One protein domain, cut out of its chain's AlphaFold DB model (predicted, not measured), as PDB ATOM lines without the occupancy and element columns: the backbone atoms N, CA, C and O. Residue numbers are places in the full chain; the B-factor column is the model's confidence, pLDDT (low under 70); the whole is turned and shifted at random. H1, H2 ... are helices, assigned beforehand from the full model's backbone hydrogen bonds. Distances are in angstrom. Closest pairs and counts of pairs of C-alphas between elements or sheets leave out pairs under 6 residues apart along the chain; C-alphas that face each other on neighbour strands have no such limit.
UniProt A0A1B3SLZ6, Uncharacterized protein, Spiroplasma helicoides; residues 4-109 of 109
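Overview. This is residues 4 to 109 of the 109 residues of an uncharacterized protein of Spiroplasma helicoides (UniProt A0A1B3SLZ6). The longest helix, H4, and H6 meet near their first residues and spread as a V; H5 folds back along H6 as a helical hairpin on one side of this V, and the short helices H1, H2 and H3 cover its other side. The printed part has 106 residues with six named helices, H1 to H6 in chain order, and no named strand: all helix. It is compact, with a radius of gyration of the C-alphas of 14.0 A, and spans 37 by 33 by 25 A.

Along the chain. H4, residues 37 to 58, measures 32.0 A from C-alpha 37 at (255.281, 222.255, 161.151) to C-alpha 58 at (251.586, 204.762, 187.709). H6, residues 89 to 108, measures 29.1 A and ends with C-alpha 108 at (233.954, 202.290, 175.315). H5, residues 65 to 82, measures 25.9 A. H1 is residues 4 to 10, H2 residues 14 to 17 and H3 residues 19 to 26.

Arrangement. H4, with residues 37 to 46 alone, touches H6 at a steep tilt of 40 degrees, the same way; the closest C-alphas, of Glu 38 and Lys 90, are 4.3 A apart. H5 and H6 touch as a hairpin, a shallow tilt of 14 degrees, opposite ways, closest at the C-alphas of Ile 69 and Ile 102, 5.9 A. H4 and H5 are close but not clearly touching, C-alphas 53 and 68 being 8.0 A apart. H3 touches H4 about perpendicular, at 77 degrees, closest at C-alphas 25 and 43, 6.3 A. H2 touches H6, closest at C-alphas 16 and 101, 5.7 A. H1 and H4 only just touch, with 3 pairs of C-alphas within 8 A, the closest being C-alphas 4 and 57, 6.6 A. Every O i to N i+4 pair is within hydrogen-bond range in H1, H3, H4 and H5, and 14 of 16 in H6; H2 is too short for one.

Size, cuts and confidence. The C-alphas farthest apart, of Lys 5 and Asn 85, are 39.7 A apart. The printed part has no cut and no long link. Its mean pLDDT is 81.5, with residues 18 to 35 and 84 to 90 under 70.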
ATOM      1  N   ILE A   4     245.433 200.581 185.785       92.56
ATOM      2  CA  ILE A   4     246.630 200.202 185.016       92.56
ATOM      3  C   ILE A   4     246.311 199.207 183.884       92.56
ATOM      4  O   ILE A   4     246.836 199.344 182.782       92.56
ATOM      5  N   LYS A   5     245.443 198.209 184.118       90.69
ATOM      6  CA  LYS A   5     245.067 197.243 183.066       90.69
ATOM      7  C   LYS A   5     244.171 197.870 181.999       90.69
ATOM      8  O   LYS A   5     244.286 197.513 180.831       90.69
ATOM      9  N   THR A   6     243.272 198.766 182.399       93.12
ATOM     10  CA  THR A   6     242.418 199.531 181.481       93.12
ATOM     11  C   THR A   6     243.264 200.498 180.659       93.12
ATOM     12  O   THR A   6     243.155 200.525 179.439       93.12
ATOM     13  N   TRP A   7     244.196 201.193 181.305       94.25
ATOM     14  CA  TRP A   7     245.162 202.073 180.671       94.25
ATOM     15  C   TRP A   7     246.043 201.346 179.651       94.25
ATOM     16  O   TRP A   7     246.205 201.839 178.541       94.25
ATOM     17  N   ASP A   8     246.548 200.143 179.957       91.75
ATOM     18  CA  ASP A   8     247.328 199.371 178.977       91.75
ATOM     19  C   ASP A   8     246.518 199.020 177.717       91.75
ATOM     20  O   ASP A   8     247.086 198.955 176.628       91.75
ATOM     21  N   LYS A   9     245.194 198.839 177.848       91.69
ATOM     22  CA  LYS A   9     244.292 198.672 176.699       91.69
ATOM     23  C   LYS A   9     244.092 199.987 175.944       91.69
ATOM     24  O   LYS A   9     244.230 199.989 174.725       91.69
ATOM     25  N   ILE A  10     243.804 201.082 176.653       93.19
ATOM     26  CA  ILE A  10     243.606 202.421 176.070       93.19
ATOM     27  C   ILE A  10     244.846 202.849 175.285       93.19
ATOM     28  O   ILE A  10     244.753 203.122 174.094       93.19
ATOM     29  N   ARG A  11     246.029 202.823 175.907       88.94
ATOM     30  CA  ARG A  11     247.275 203.323 175.304       88.94
ATOM     31  C   ARG A  11     247.722 202.553 174.061       88.94
ATOM     32  O   ARG A  11     248.610 203.016 173.363       88.94
ATOM     33  N   LYS A  12     247.182 201.356 173.822       86.19
ATOM     34  CA  LYS A  12     247.481 200.518 172.650       86.19
ATOM     35  C   LYS A  12     246.361 200.547 171.609       86.19
ATOM     36  O   LYS A  12     246.496 199.886 170.579       86.19
ATOM     37  N   SER A  13     245.256 201.250 171.868       88.50
ATOM     38  CA  SER A  13     244.144 201.314 170.927       88.50
ATOM     39  C   SER A  13     244.497 202.192 169.727       88.50
ATOM     40  O   SER A  13     245.266 203.157 169.821       88.50
ATOM     41  N   LYS A  14     243.941 201.834 168.566       83.25
ATOM     42  CA  LYS A  14     244.158 202.594 167.331       83.25
ATOM     43  C   LYS A  14     243.466 203.948 167.391       83.25
ATOM     44  O   LYS A  14     243.901 204.870 166.721       83.25
ATOM     45  N   GLU A  15     242.426 204.078 168.194       88.62
ATOM     46  CA  GLU A  15     241.672 205.305 168.401       88.62
ATOM     47  C   GLU A  15     242.474 206.290 169.251       88.62
ATOM     48  O   GLU A  15     242.504 207.485 168.969       88.62
ATOM     49  N   PHE A  16     243.214 205.782 170.238       87.06
ATOM     50  CA  PHE A  16     244.036 206.609 171.109       87.06
ATOM     51  C   PHE A  16     245.271 207.173 170.403       87.06
ATOM     52  O   PHE A  16     245.627 208.336 170.601       87.06
ATOM     53  N   ILE A  17     245.928 206.368 169.563       74.94
ATOM     54  CA  ILE A  17     247.155 206.791 168.880       74.94
ATOM     55  C   ILE A  17     246.880 207.246 167.435       74.94
ATOM     56  O   ILE A  17     247.637 208.042 166.937       74.94
ATOM     57  N   THR A  18     245.798 206.871 166.750       67.12
ATOM     58  CA  THR A  18     245.626 206.948 165.272       67.12
ATOM     59  C   THR A  18     246.768 206.319 164.460       67.12
ATOM     60  O   THR A  18     247.928 206.280 164.863       67.12
ATOM     61  N   GLU A  19     246.458 205.832 163.258       66.94
ATOM     62  CA  GLU A  19     247.445 205.197 162.371       66.94
ATOM     63  C   GLU A  19     248.564 206.169 161.956       66.94
ATOM     64  O   GLU A  19     249.743 205.841 162.056       66.94
ATOM     65  N   LYS A  20     248.207 207.418 161.622       63.22
ATOM     66  CA  LYS A  20     249.169 208.458 161.220       63.22
ATOM     67  C   LYS A  20     250.099 208.894 162.355       63.22
ATOM     68  O   LYS A  20     251.286 209.112 162.128       63.22
ATOM     69  N   LEU A  21     249.588 209.027 163.580       65.19
ATOM     70  CA  LEU A  21     250.412 209.370 164.747       65.19
ATOM     71  C   LEU A  21     251.255 208.177 165.183       65.19
ATOM     72  O   LEU A  21     252.384 208.392 165.595       65.19
ATOM     73  N   TYR A  22     250.751 206.943 165.092       63.62
ATOM     74  CA  TYR A  22     251.542 205.747 165.383       63.62
ATOM     75  C   TYR A  22     252.750 205.675 164.446       63.62
ATOM     76  O   TYR A  22     253.882 205.557 164.909       63.62
ATOM     77  N   GLU A  23     252.532 205.866 163.143       65.00
ATOM     78  CA  GLU A  23     253.606 205.945 162.150       65.00
ATOM     79  C   GLU A  23     254.575 207.105 162.421       65.00
ATOM     80  O   GLU A  23     255.789 206.920 162.336       65.00
ATOM     81  N   ALA A  24     254.083 208.290 162.787       61.09
ATOM     82  CA  ALA A  24     254.937 209.447 163.052       61.09
ATOM     83  C   ALA A  24     255.707 209.364 164.391       61.09
ATOM     84  O   ALA A  24     256.851 209.809 164.460       61.09
ATOM     85  N   THR A  25     255.110 208.759 165.423       57.69
ATOM     86  CA  THR A  25     255.684 208.547 166.770       57.69
ATOM     87  C   THR A  25     256.736 207.434 166.754       57.69
ATOM     88  O   THR A  25     257.795 207.553 167.367       57.69
ATOM     89  N   LEU A  26     256.497 206.352 166.002       53.91
ATOM     90  CA  LEU A  26     257.474 205.271 165.830       53.91
ATOM     91  C   LEU A  26     258.696 205.696 165.010       53.91
ATOM     92  O   LEU A  26     259.812 205.252 165.278       53.91
ATOM     93  N   ASN A  27     258.502 206.558 164.010       56.09
ATOM     94  CA  ASN A  27     259.545 206.952 163.069       56.09
ATOM     95  C   ASN A  27     260.359 208.166 163.537       56.09
ATOM     96  O   ASN A  27     260.781 208.973 162.707       56.09
ATOM     97  N   ASN A  28     260.682 208.266 164.832       54.09
ATOM     98  CA  ASN A  28     261.568 209.294 165.410       54.09
ATOM     99  C   ASN A  28     263.032 209.246 164.853       54.09
ATOM    100  O   ASN A  28     263.974 209.741 165.469       54.09
ATOM    101  N   ASN A  29     263.236 208.659 163.659       43.47
ATOM    102  CA  ASN A  29     264.443 208.611 162.842       43.47
ATOM    103  C   ASN A  29     264.163 208.867 161.331       43.47
ATOM    104  O   ASN A  29     263.758 207.990 160.574       43.47
ATOM    105  N   ARG A  30     264.466 210.103 160.908       41.66
ATOM    106  CA  ARG A  30     265.044 210.622 159.636       41.66
ATOM    107  C   ARG A  30     264.578 210.188 158.225       41.66
ATOM    108  O   ARG A  30     265.009 210.867 157.297       41.66
ATOM    109  N   ILE A  31     263.745 209.166 157.996       46.75
ATOM    110  CA  ILE A  31     263.434 208.705 156.612       46.75
ATOM    111  C   ILE A  31     262.013 209.065 156.134       46.75
ATOM    112  O   ILE A  31     261.785 209.156 154.929       46.75
ATOM    113  N   TYR A  32     261.093 209.415 157.037       41.53
ATOM    114  CA  TYR A  32     259.824 210.051 156.667       41.53
ATOM    115  C   TYR A  32     259.889 211.563 156.867       41.53
ATOM    116  O   TYR A  32     260.295 212.081 157.908       41.53
ATOM    117  N   LYS A  33     259.502 212.286 155.820       46.69
ATOM    118  CA  LYS A  33     259.525 213.742 155.768       46.69
ATOM    119  C   LYS A  33     258.225 214.249 156.401       46.69
ATOM    120  O   LYS A  33     257.213 214.352 155.716       46.69
ATOM    121  N   ILE A  34     258.238 214.534 157.707       57.59
ATOM    122  CA  ILE A  34     257.195 215.376 158.312       57.59
ATOM    123  C   ILE A  34     257.325 216.743 157.638       57.59
ATOM    124  O   ILE A  34     258.268 217.493 157.922       57.59
ATOM    125  N   ASN A  35     256.443 216.998 156.674       57.94
ATOM    126  CA  ASN A  35     256.544 218.131 155.759       57.94
ATOM    127  C   ASN A  35     255.851 219.386 156.303       57.94
ATOM    128  O   ASN A  35     256.158 220.474 155.822       57.94
ATOM    129  N   SER A  36     254.975 219.260 157.311       72.19
ATOM    130  CA  SER A  36     254.327 220.404 157.956       72.19
ATOM    131  C   SER A  36     254.832 220.625 159.384       72.19
ATOM    132  O   SER A  36     255.123 219.698 160.144       72.19
ATOM    133  N   GLU A  37     254.952 221.893 159.771       74.31
ATOM    134  CA  GLU A  37     255.281 222.255 161.151       74.31
ATOM    135  C   GLU A  37     254.174 221.853 162.138       74.31
ATOM    136  O   GLU A  37     254.455 221.632 163.315       74.31
ATOM    137  N   GLU A  38     252.934 221.734 161.663       74.88
ATOM    138  CA  GLU A  38     251.753 221.347 162.439       74.88
ATOM    139  C   GLU A  38     251.815 219.885 162.866       74.88
ATOM    140  O   GLU A  38     251.683 219.592 164.051       74.88
ATOM    141  N   GLU A  39     252.107 218.974 161.934       74.50
ATOM    142  CA  GLU A  39     252.281 217.553 162.241       74.50
ATOM    143  C   GLU A  39     253.447 217.350 163.212       74.50
ATOM    144  O   GLU A  39     253.351 216.580 164.164       74.50
ATOM    145  N   ARG A  40     254.541 218.105 163.037       76.06
ATOM    146  CA  ARG A  40     255.689 218.046 163.952       76.06
ATOM    147  C   ARG A  40     255.329 218.530 165.353       76.06
ATOM    148  O   ARG A  40     255.767 217.928 166.334       76.06
ATOM    149  N   PHE A  41     254.594 219.635 165.449       79.94
ATOM    150  CA  PHE A  41     254.116 220.163 166.723       79.94
ATOM    151  C   PHE A  41     253.198 219.153 167.413       79.94
ATOM    152  O   PHE A  41     253.388 218.853 168.592       79.94
ATOM    153  N   PHE A  42     252.254 218.591 166.661       81.94
ATOM    154  CA  PHE A  42     251.309 217.596 167.134       81.94
ATOM    155  C   PHE A  42     252.007 216.357 167.700       81.94
ATOM    156  O   PHE A  42     251.797 216.048 168.869       81.94
ATOM    157  N   VAL A  43     252.893 215.715 166.929       79.06
ATOM    158  CA  VAL A  43     253.614 214.497 167.348       79.06
ATOM    159  C   VAL A  43     254.395 214.737 168.634       79.06
ATOM    160  O   VAL A  43     254.198 214.026 169.615       79.06
ATOM    161  N   LYS A  44     255.220 215.791 168.672       82.44
ATOM    162  CA  LYS A  44     256.031 216.099 169.859       82.44
ATOM    163  C   LYS A  44     255.174 216.380 171.086       82.44
ATOM    164  O   LYS A  44     255.513 215.961 172.189       82.44
ATOM    165  N   THR A  45     254.076 217.109 170.907       86.12
ATOM    166  CA  THR A  45     253.187 217.458 172.018       86.12
ATOM    167  C   THR A  45     252.439 216.228 172.524       86.12
ATOM    168  O   THR A  45     252.309 216.049 173.734       86.12
ATOM    169  N   TRP A  46     251.996 215.354 171.619       87.94
ATOM    170  CA  TRP A  46     251.321 214.109 171.968       87.94
ATOM    171  C   TRP A  46     252.254 213.136 172.694       87.94
ATOM    172  O   TRP A  46     251.884 212.629 173.746       87.94
ATOM    173  N   GLU A  47     253.489 212.937 172.220       84.50
ATOM    174  CA  GLU A  47     254.496 212.107 172.903       84.50
ATOM    175  C   GLU A  47     254.728 212.555 174.353       84.50
ATOM    176  O   GLU A  47     254.716 211.742 175.279       84.50
ATOM    177  N   VAL A  48     254.899 213.865 174.564       88.06
ATOM    178  CA  VAL A  48     255.073 214.439 175.906       88.06
ATOM    179  C   VAL A  48     253.834 214.199 176.770       88.06
ATOM    180  O   VAL A  48     253.969 213.837 177.940       88.06
ATOM    181  N   LEU A  49     252.638 214.356 176.198       90.81
ATOM    182  CA  LEU A  49     251.375 214.108 176.891       90.81
ATOM    183  C   LEU A  49     251.246 212.641 177.330       90.81
ATOM    184  O   LEU A  49     250.885 212.385 178.476       90.81
ATOM    185  N   LEU A  50     251.590 211.689 176.457       89.56
ATOM    186  CA  LEU A  50     251.552 210.253 176.749       89.56
ATOM    187  C   LEU A  50     252.474 209.874 177.910       89.56
ATOM    188  O   LEU A  50     252.046 209.184 178.833       89.56
ATOM    189  N   ILE A  51     253.715 210.372 177.898       90.81
ATOM    190  CA  ILE A  51     254.687 210.134 178.977       90.81
ATOM    191  C   ILE A  51     254.155 210.663 180.314       90.81
ATOM    192  O   ILE A  51     254.371 210.053 181.365       90.81
ATOM    193  N   ASP A  52     253.487 211.814 180.295       95.38
ATOM    194  CA  ASP A  52     252.941 212.415 181.505       95.38
ATOM    195  C   ASP A  52     251.705 211.663 182.031       95.38
ATOM    196  O   ASP A  52     251.591 211.441 183.239       95.38
ATOM    197  N   ILE A  53     250.826 211.181 181.144       95.56
ATOM    198  CA  ILE A  53     249.699 210.312 181.521       95.56
ATOM    199  C   ILE A  53     250.214 208.997 182.115       95.56
ATOM    200  O   ILE A  53     249.766 208.615 183.194       95.56
ATOM    201  N   ASP A  54     251.199 208.346 181.485       94.06
ATOM    202  CA  ASP A  54     251.819 207.116 182.000       94.06
ATOM    203  C   ASP A  54     252.310 207.308 183.444       94.06
ATOM    204  O   ASP A  54     251.991 206.518 184.336       94.06
ATOM    205  N   LYS A  55     253.034 208.404 183.711       96.56
ATOM    206  CA  LYS A  55     253.497 208.746 185.065       96.56
ATOM    207  C   LYS A  55     252.338 208.963 186.035       96.56
ATOM    208  O   LYS A  55     252.419 208.526 187.182       96.56
ATOM    209  N   LYS A  56     251.271 209.644 185.613       96.75
ATOM    210  CA  LYS A  56     250.097 209.909 186.458       96.75
ATOM    211  C   LYS A  56     249.299 208.643 186.763       96.75
ATOM    212  O   LYS A  56     248.868 208.486 187.903       96.75
ATOM    213  N   VAL A  57     249.162 207.723 185.811       95.81
ATOM    214  CA  VAL A  57     248.529 206.413 186.030       95.81
ATOM    215  C   VAL A  57     249.360 205.558 186.989       95.81
ATOM    216  O   VAL A  57     248.814 204.995 187.934       95.81
ATOM    217  N   LEU A  58     250.687 205.503 186.810       94.00
ATOM    218  CA  LEU A  58     251.586 204.762 187.709       94.00
ATOM    219  C   LEU A  58     251.548 205.289 189.151       94.00
ATOM    220  O   LEU A  58     251.635 204.506 190.096       94.00
ATOM    221  N   ASN A  59     251.382 206.602 189.317       94.50
ATOM    222  CA  ASN A  59     251.269 207.255 190.620       94.50
ATOM    223  C   ASN A  59     249.829 207.305 191.174       94.50
ATOM    224  O   ASN A  59     249.603 207.957 192.189       94.50
ATOM    225  N   ASN A  60     248.857 206.634 190.539       92.81
ATOM    226  CA  ASN A  60     247.433 206.634 190.914       92.81
ATOM    227  C   ASN A  60     246.775 208.031 190.966       92.81
ATOM    228  O   ASN A  60     245.780 208.221 191.664       92.81
ATOM    229  N   ILE A  61     247.321 209.001 190.228       95.75
ATOM    230  CA  ILE A  61     246.725 210.334 190.049       95.75
ATOM    231  C   ILE A  61     245.566 210.255 189.051       95.75
ATOM    232  O   ILE A  61     244.533 210.867 189.278       95.75
ATOM    233  N   ILE A  62     245.739 209.488 187.970       97.06
ATOM    234  CA  ILE A  62     244.660 209.093 187.057       97.06
ATOM    235  C   ILE A  62     244.328 207.639 187.388       97.06
ATOM    236  O   ILE A  62     245.145 206.746 187.151       97.06
ATOM    237  N   ASN A  63     243.160 207.405 187.982       95.56
ATOM    238  CA  ASN A  63     242.759 206.102 188.512       95.56
ATOM    239  C   ASN A  63     241.447 205.563 187.917       95.56
ATOM    240  O   ASN A  63     241.027 204.462 188.278       95.56
ATOM    241  N   ASN A  64     240.825 206.302 187.003       95.94
ATOM    242  CA  ASN A  64     239.632 205.912 186.259       95.94
ATOM    243  C   ASN A  64     239.581 206.661 184.905       95.94
ATOM    244  O   ASN A  64     240.479 207.445 184.581       95.94
ATOM    245  N   THR A  65     238.575 206.366 184.078       95.31
ATOM    246  CA  THR A  65     238.434 206.967 182.739       95.31
ATOM    247  C   THR A  65     238.048 208.443 182.823       95.31
ATOM    248  O   THR A  65     238.520 209.245 182.019       95.31
ATOM    249  N   GLU A  66     237.248 208.825 183.812       96.62
ATOM    250  CA  GLU A  66     236.813 210.195 184.058       96.62
ATOM    251  C   GLU A  66     237.990 211.115 184.409       96.62
ATOM    252  O   GLU A  66     238.081 212.204 183.848       96.62
ATOM    253  N   ASP A  67     238.943 210.658 185.227       97.31
ATOM    254  CA  ASP A  67     240.178 211.383 185.550       97.31
ATOM    255  C   ASP A  67     241.000 211.651 184.280       97.31
ATOM    256  O   ASP A  67     241.576 212.727 184.103       97.31
ATOM    257  N   LEU A  68     241.066 210.667 183.373       97.12
ATOM    258  CA  LEU A  68     241.775 210.796 182.100       97.12
ATOM    259  C   LEU A  68     241.073 211.805 181.181       97.12
ATOM    260  O   LEU A  68     241.733 212.643 180.564       97.12
ATOM    261  N   ILE A  69     239.742 211.756 181.106       97.19
ATOM    262  CA  ILE A  69     238.938 212.723 180.348       97.19
ATOM    263  C   ILE A  69     239.110 214.131 180.926       97.19
ATOM    264  O   ILE A  69     239.348 215.079 180.176       97.19
ATOM    265  N   GLU A  70     239.037 214.290 182.248       97.31
ATOM    266  CA  GLU A  70     239.251 215.574 182.916       97.31
ATOM    267  C   GLU A  70     240.657 216.111 182.629       97.31
ATOM    268  O   GLU A  70     240.826 217.291 182.299       97.31
ATOM    269  N   TYR A  71     241.663 215.239 182.681       97.00
ATOM    270  CA  TYR A  71     243.035 215.577 182.335       97.00
ATOM    271  C   TYR A  71     243.148 216.103 180.895       97.00
ATOM    272  O   TYR A  71     243.710 217.181 180.675       97.00
ATOM    273  N   PHE A  72     242.550 215.413 179.920       96.00
ATOM    274  CA  PHE A  72     242.507 215.868 178.529       96.00
ATOM    275  C   PHE A  72     241.788 217.213 178.364       96.00
ATOM    276  O   PHE A  72     242.291 218.109 177.682       96.00
ATOM    277  N   MET A  73     240.646 217.396 179.024       95.12
ATOM    278  CA  MET A  73     239.892 218.651 178.978       95.12
ATOM    279  C   MET A  73     240.686 219.818 179.575       95.12
ATOM    280  O   MET A  73     240.692 220.921 179.020       95.12
ATOM    281  N   ASN A  74     241.401 219.588 180.678       94.69
ATOM    282  CA  ASN A  74     242.266 220.592 181.293       94.69
ATOM    283  C   ASN A  74     243.479 220.918 180.412       94.69
ATOM    284  O   ASN A  74     243.834 222.091 180.272       94.69
ATOM    285  N   PHE A  75     244.052 219.923 179.734       92.56
ATOM    286  CA  PHE A  75     245.103 220.147 178.746       92.56
ATOM    287  C   PHE A  75     244.606 220.981 177.552       92.56
ATOM    288  O   PHE A  75     245.267 221.939 177.155       92.56
ATOM    289  N   CYS A  76     243.397 220.725 177.040       88.88
ATOM    290  CA  CYS A  76     242.776 221.560 176.004       88.88
ATOM    291  C   CYS A  76     242.605 223.027 176.441       88.88
ATOM    292  O   CYS A  76     242.883 223.940 175.655       88.88
ATOM    293  N   LYS A  77     242.200 223.276 177.696       88.25
ATOM    294  CA  LYS A  77     242.128 224.638 178.263       88.25
ATOM    295  C   LYS A  77     243.513 225.289 178.342       88.25
ATOM    296  O   LYS A  77     243.657 226.450 177.963       88.25
ATOM    297  N   TYR A  78     244.529 224.542 178.778       88.00
ATOM    298  CA  TYR A  78     245.920 225.006 178.812       88.00
ATOM    299  C   TYR A  78     246.429 225.381 177.413       88.00
ATOM    300  O   TYR A  78     247.012 226.453 177.237       88.00
ATOM    301  N   LEU A  79     246.163 224.546 176.403       82.75
ATOM    302  CA  LEU A  79     246.510 224.845 175.012       82.75
ATOM    303  C   LEU A  79     245.831 226.136 174.539       82.75
ATOM    304  O   LEU A  79     246.458 226.970 173.892       82.75
ATOM    305  N   TYR A  80     244.554 226.330 174.877       75.81
ATOM    306  CA  TYR A  80     243.833 227.553 174.529       75.81
ATOM    307  C   TYR A  80     244.419 228.801 175.204       75.81
ATOM    308  O   TYR A  80     244.495 229.849 174.571       75.81
ATOM    309  N   ALA A  81     244.851 228.699 176.463       80.75
ATOM    310  CA  ALA A  81     245.406 229.826 177.210       80.75
ATOM    311  C   ALA A  81     246.797 230.253 176.712       80.75
ATOM    312  O   ALA A  81     247.050 231.449 176.582       80.75
ATOM    313  N   ASN A  82     247.682 229.297 176.407       78.38
ATOM    314  CA  ASN A  82     249.082 229.589 176.070       78.38
ATOM    315  C   ASN A  82     249.331 229.857 174.584       78.38
ATOM    316  O   ASN A  82     250.297 230.530 174.246       78.38
ATOM    317  N   TYR A  83     248.452 229.377 173.702       73.19
ATOM    318  CA  TYR A  83     248.609 229.508 172.250       73.19
ATOM    319  C   TYR A  83     247.483 230.343 171.617       73.19
ATOM    320  O   TYR A  83     247.176 230.198 170.440       73.19
ATOM    321  N   LYS A  84     246.849 231.233 172.399       62.78
ATOM    322  CA  LYS A  84     245.682 232.040 171.990       62.78
ATOM    323  C   LYS A  84     245.965 233.029 170.846       62.78
ATOM    324  O   LYS A  84     245.044 233.381 170.115       62.78
ATOM    325  N   ASN A  85     247.216 233.481 170.715       57.09
ATOM    326  CA  ASN A  85     247.631 234.536 169.779       57.09
ATOM    327  C   ASN A  85     248.379 234.011 168.538       57.09
ATOM    328  O   ASN A  85     248.611 234.780 167.609       57.09
ATOM    329  N   GLU A  86     248.731 232.724 168.493       53.53
ATOM    330  CA  GLU A  86     249.230 232.070 167.280       53.53
ATOM    331  C   GLU A  86     248.029 231.447 166.567       53.53
ATOM    332  O   GLU A  86     247.352 230.583 167.124       53.53
ATOM    333  N   GLN A  87     247.707 231.918 165.361       51.31
ATOM    334  CA  GLN A  87     246.565 231.441 164.582       51.31
ATOM    335  C   GLN A  87     246.609 229.914 164.356       51.31
ATOM    336  O   GLN A  87     247.263 229.397 163.460       51.31
ATOM    337  N   ASN A  88     245.866 229.232 165.226       60.31
ATOM    338  CA  ASN A  88     244.916 228.133 165.049       60.31
ATOM    339  C   ASN A  88     245.311 226.799 164.406       60.31
ATOM    340  O   ASN A  88     244.775 225.801 164.876       60.31
ATOM    341  N   ASP A  89     246.214 226.688 163.438       63.38
ATOM    342  CA  ASP A  89     246.292 225.416 162.690       63.38
ATOM    343  C   ASP A  89     247.076 224.323 163.442       63.38
ATOM    344  O   ASP A  89     246.624 223.180 163.556       63.38
ATOM    345  N   LYS A  90     248.180 224.694 164.106       69.31
ATOM    346  CA  LYS A  90     249.046 223.746 164.844       69.31
ATOM    347  C   LYS A  90     248.350 223.085 166.039       69.31
ATOM    348  O   LYS A  90     248.576 221.909 166.309       69.31
ATOM    349  N   THR A  91     247.502 223.822 166.765       77.69
ATOM    350  CA  THR A  91     246.777 223.277 167.935       77.69
ATOM    351  C   THR A  91     245.413 222.693 167.583       77.69
ATOM    352  O   THR A  91     244.851 221.967 168.401       77.69
ATOM    353  N   LYS A  92     244.877 222.979 166.388       79.62
ATOM    354  CA  LYS A  92     243.582 222.460 165.935       79.62
ATOM    355  C   LYS A  92     243.614 220.946 165.775       79.62
ATOM    356  O   LYS A  92     242.812 220.285 166.423       79.62
ATOM    357  N   ILE A  93     244.590 220.408 165.037       78.50
ATOM    358  CA  ILE A  93     244.755 218.953 164.851       78.50
ATOM    359  C   ILE A  93     244.864 218.241 166.208       78.50
ATOM    360  O   ILE A  93     244.211 217.228 166.446       78.50
ATOM    361  N   LEU A  94     245.642 218.809 167.137       84.38
ATOM    362  CA  LEU A  94     245.805 218.253 168.480       84.38
ATOM    363  C   LEU A  94     244.497 218.248 169.279       84.38
ATOM    364  O   LEU A  94     244.178 217.252 169.921       84.38
ATOM    365  N   LYS A  95     243.734 219.345 169.244       86.94
ATOM    366  CA  LYS A  95     242.439 219.438 169.930       86.94
ATOM    367  C   LYS A  95     241.417 218.482 169.329       86.94
ATOM    368  O   LYS A  95     240.739 217.799 170.084       86.94
ATOM    369  N   GLU A  96     241.321 218.427 168.003       86.19
ATOM    370  CA  GLU A  96     240.432 217.503 167.292       86.19
ATOM    371  C   GLU A  96     240.734 216.054 167.684       86.19
ATOM    372  O   GLU A  96     239.816 215.318 168.037       86.19
ATOM    373  N   HIS A  97     242.018 215.681 167.740       88.06
ATOM    374  CA  HIS A  97     242.426 214.356 168.205       88.06
ATOM    375  C   HIS A  97     242.058 214.104 169.672       88.06
ATOM    376  O   HIS A  97     241.496 213.063 169.994       88.06
ATOM    377  N   ILE A  98     242.303 215.064 170.570       91.75
ATOM    378  CA  ILE A  98     241.914 214.933 171.982       91.75
ATOM    379  C   ILE A  98     240.399 214.734 172.125       91.75
ATOM    380  O   ILE A  98     239.973 213.863 172.879       91.75
ATOM    381  N   PHE A  99     239.580 215.511 171.412       92.69
ATOM    382  CA  PHE A  99     238.123 215.372 171.474       92.69
ATOM    383  C   PHE A  99     237.644 214.036 170.912       92.69
ATOM    384  O   PHE A  99     236.792 213.404 171.530       92.69
ATOM    385  N   TYR A 100     238.236 213.576 169.809       92.12
ATOM    386  CA  TYR A 100     237.977 212.243 169.271       92.12
ATOM    387  C   TYR A 100     238.298 211.142 170.298       92.12
ATOM    388  O   TYR A 100     237.491 210.240 170.519       92.12
ATOM    389  N   VAL A 101     239.439 211.245 170.987       92.94
ATOM    390  CA  VAL A 101     239.818 210.311 172.058       92.94
ATOM    391  C   VAL A 101     238.833 210.362 173.225       92.94
ATOM    392  O   VAL A 101     238.451 209.311 173.730       92.94
ATOM    393  N   ILE A 102     238.399 211.551 173.652       95.44
ATOM    394  CA  ILE A 102     237.405 211.704 174.724       95.44
ATOM    395  C   ILE A 102     236.085 211.026 174.343       95.44
ATOM    396  O   ILE A 102     235.565 210.244 175.135       95.44
ATOM    397  N   GLU A 103     235.560 211.293 173.146       95.75
ATOM    398  CA  GLU A 103     234.311 210.691 172.662       95.75
ATOM    399  C   GLU A 103     234.417 209.159 172.616       95.75
ATOM    400  O   GLU A 103     233.528 208.438 173.082       95.75
ATOM    401  N   TRP A 104     235.547 208.647 172.122       95.50
ATOM    402  CA  TRP A 104     235.818 207.215 172.110       95.50
ATOM    403  C   TRP A 104     235.887 206.623 173.524       95.50
ATOM    404  O   TRP A 104     235.281 205.577 173.766       95.50
ATOM    405  N   LEU A 105     236.566 207.285 174.468       95.81
ATOM    406  CA  LEU A 105     236.645 206.852 175.866       95.81
ATOM    407  C   LEU A 105     235.253 206.774 176.502       95.81
ATOM    408  O   LEU A 105     234.920 205.734 177.057       95.81
ATOM    409  N   GLN A 106     234.431 207.816 176.338       95.69
ATOM    410  CA  GLN A 106     233.054 207.877 176.854       95.69
ATOM    411  C   GLN A 106     232.139 206.789 176.280       95.69
ATOM    412  O   GLN A 106     231.140 206.427 176.894       95.69
ATOM    413  N   THR A 107     232.456 206.285 175.087       95.31
ATOM    414  CA  THR A 107     231.664 205.248 174.419       95.31
ATOM    415  C   THR A 107     232.086 203.832 174.828       95.31
ATOM    416  O   THR A 107     231.269 202.914 174.784       95.31
ATOM    417  N   ASN A 108     233.357 203.627 175.193       91.25
ATOM    418  CA  ASN A 108     233.954 202.290 175.315       91.25
ATOM    419  C   ASN A 108     234.333 201.873 176.745       91.25
ATOM    420  O   ASN A 108     234.627 200.691 176.955       91.25
ATOM    421  N   PHE A 109     234.358 202.799 177.704       88.81
ATOM    422  CA  PHE A 109     234.771 202.551 179.089       88.81
ATOM    423  C   PHE A 109     233.850 203.253 180.077       88.81
ATOM    424  O   PHE A 109     233.639 202.641 181.148       88.81
TER     425      PHE A 109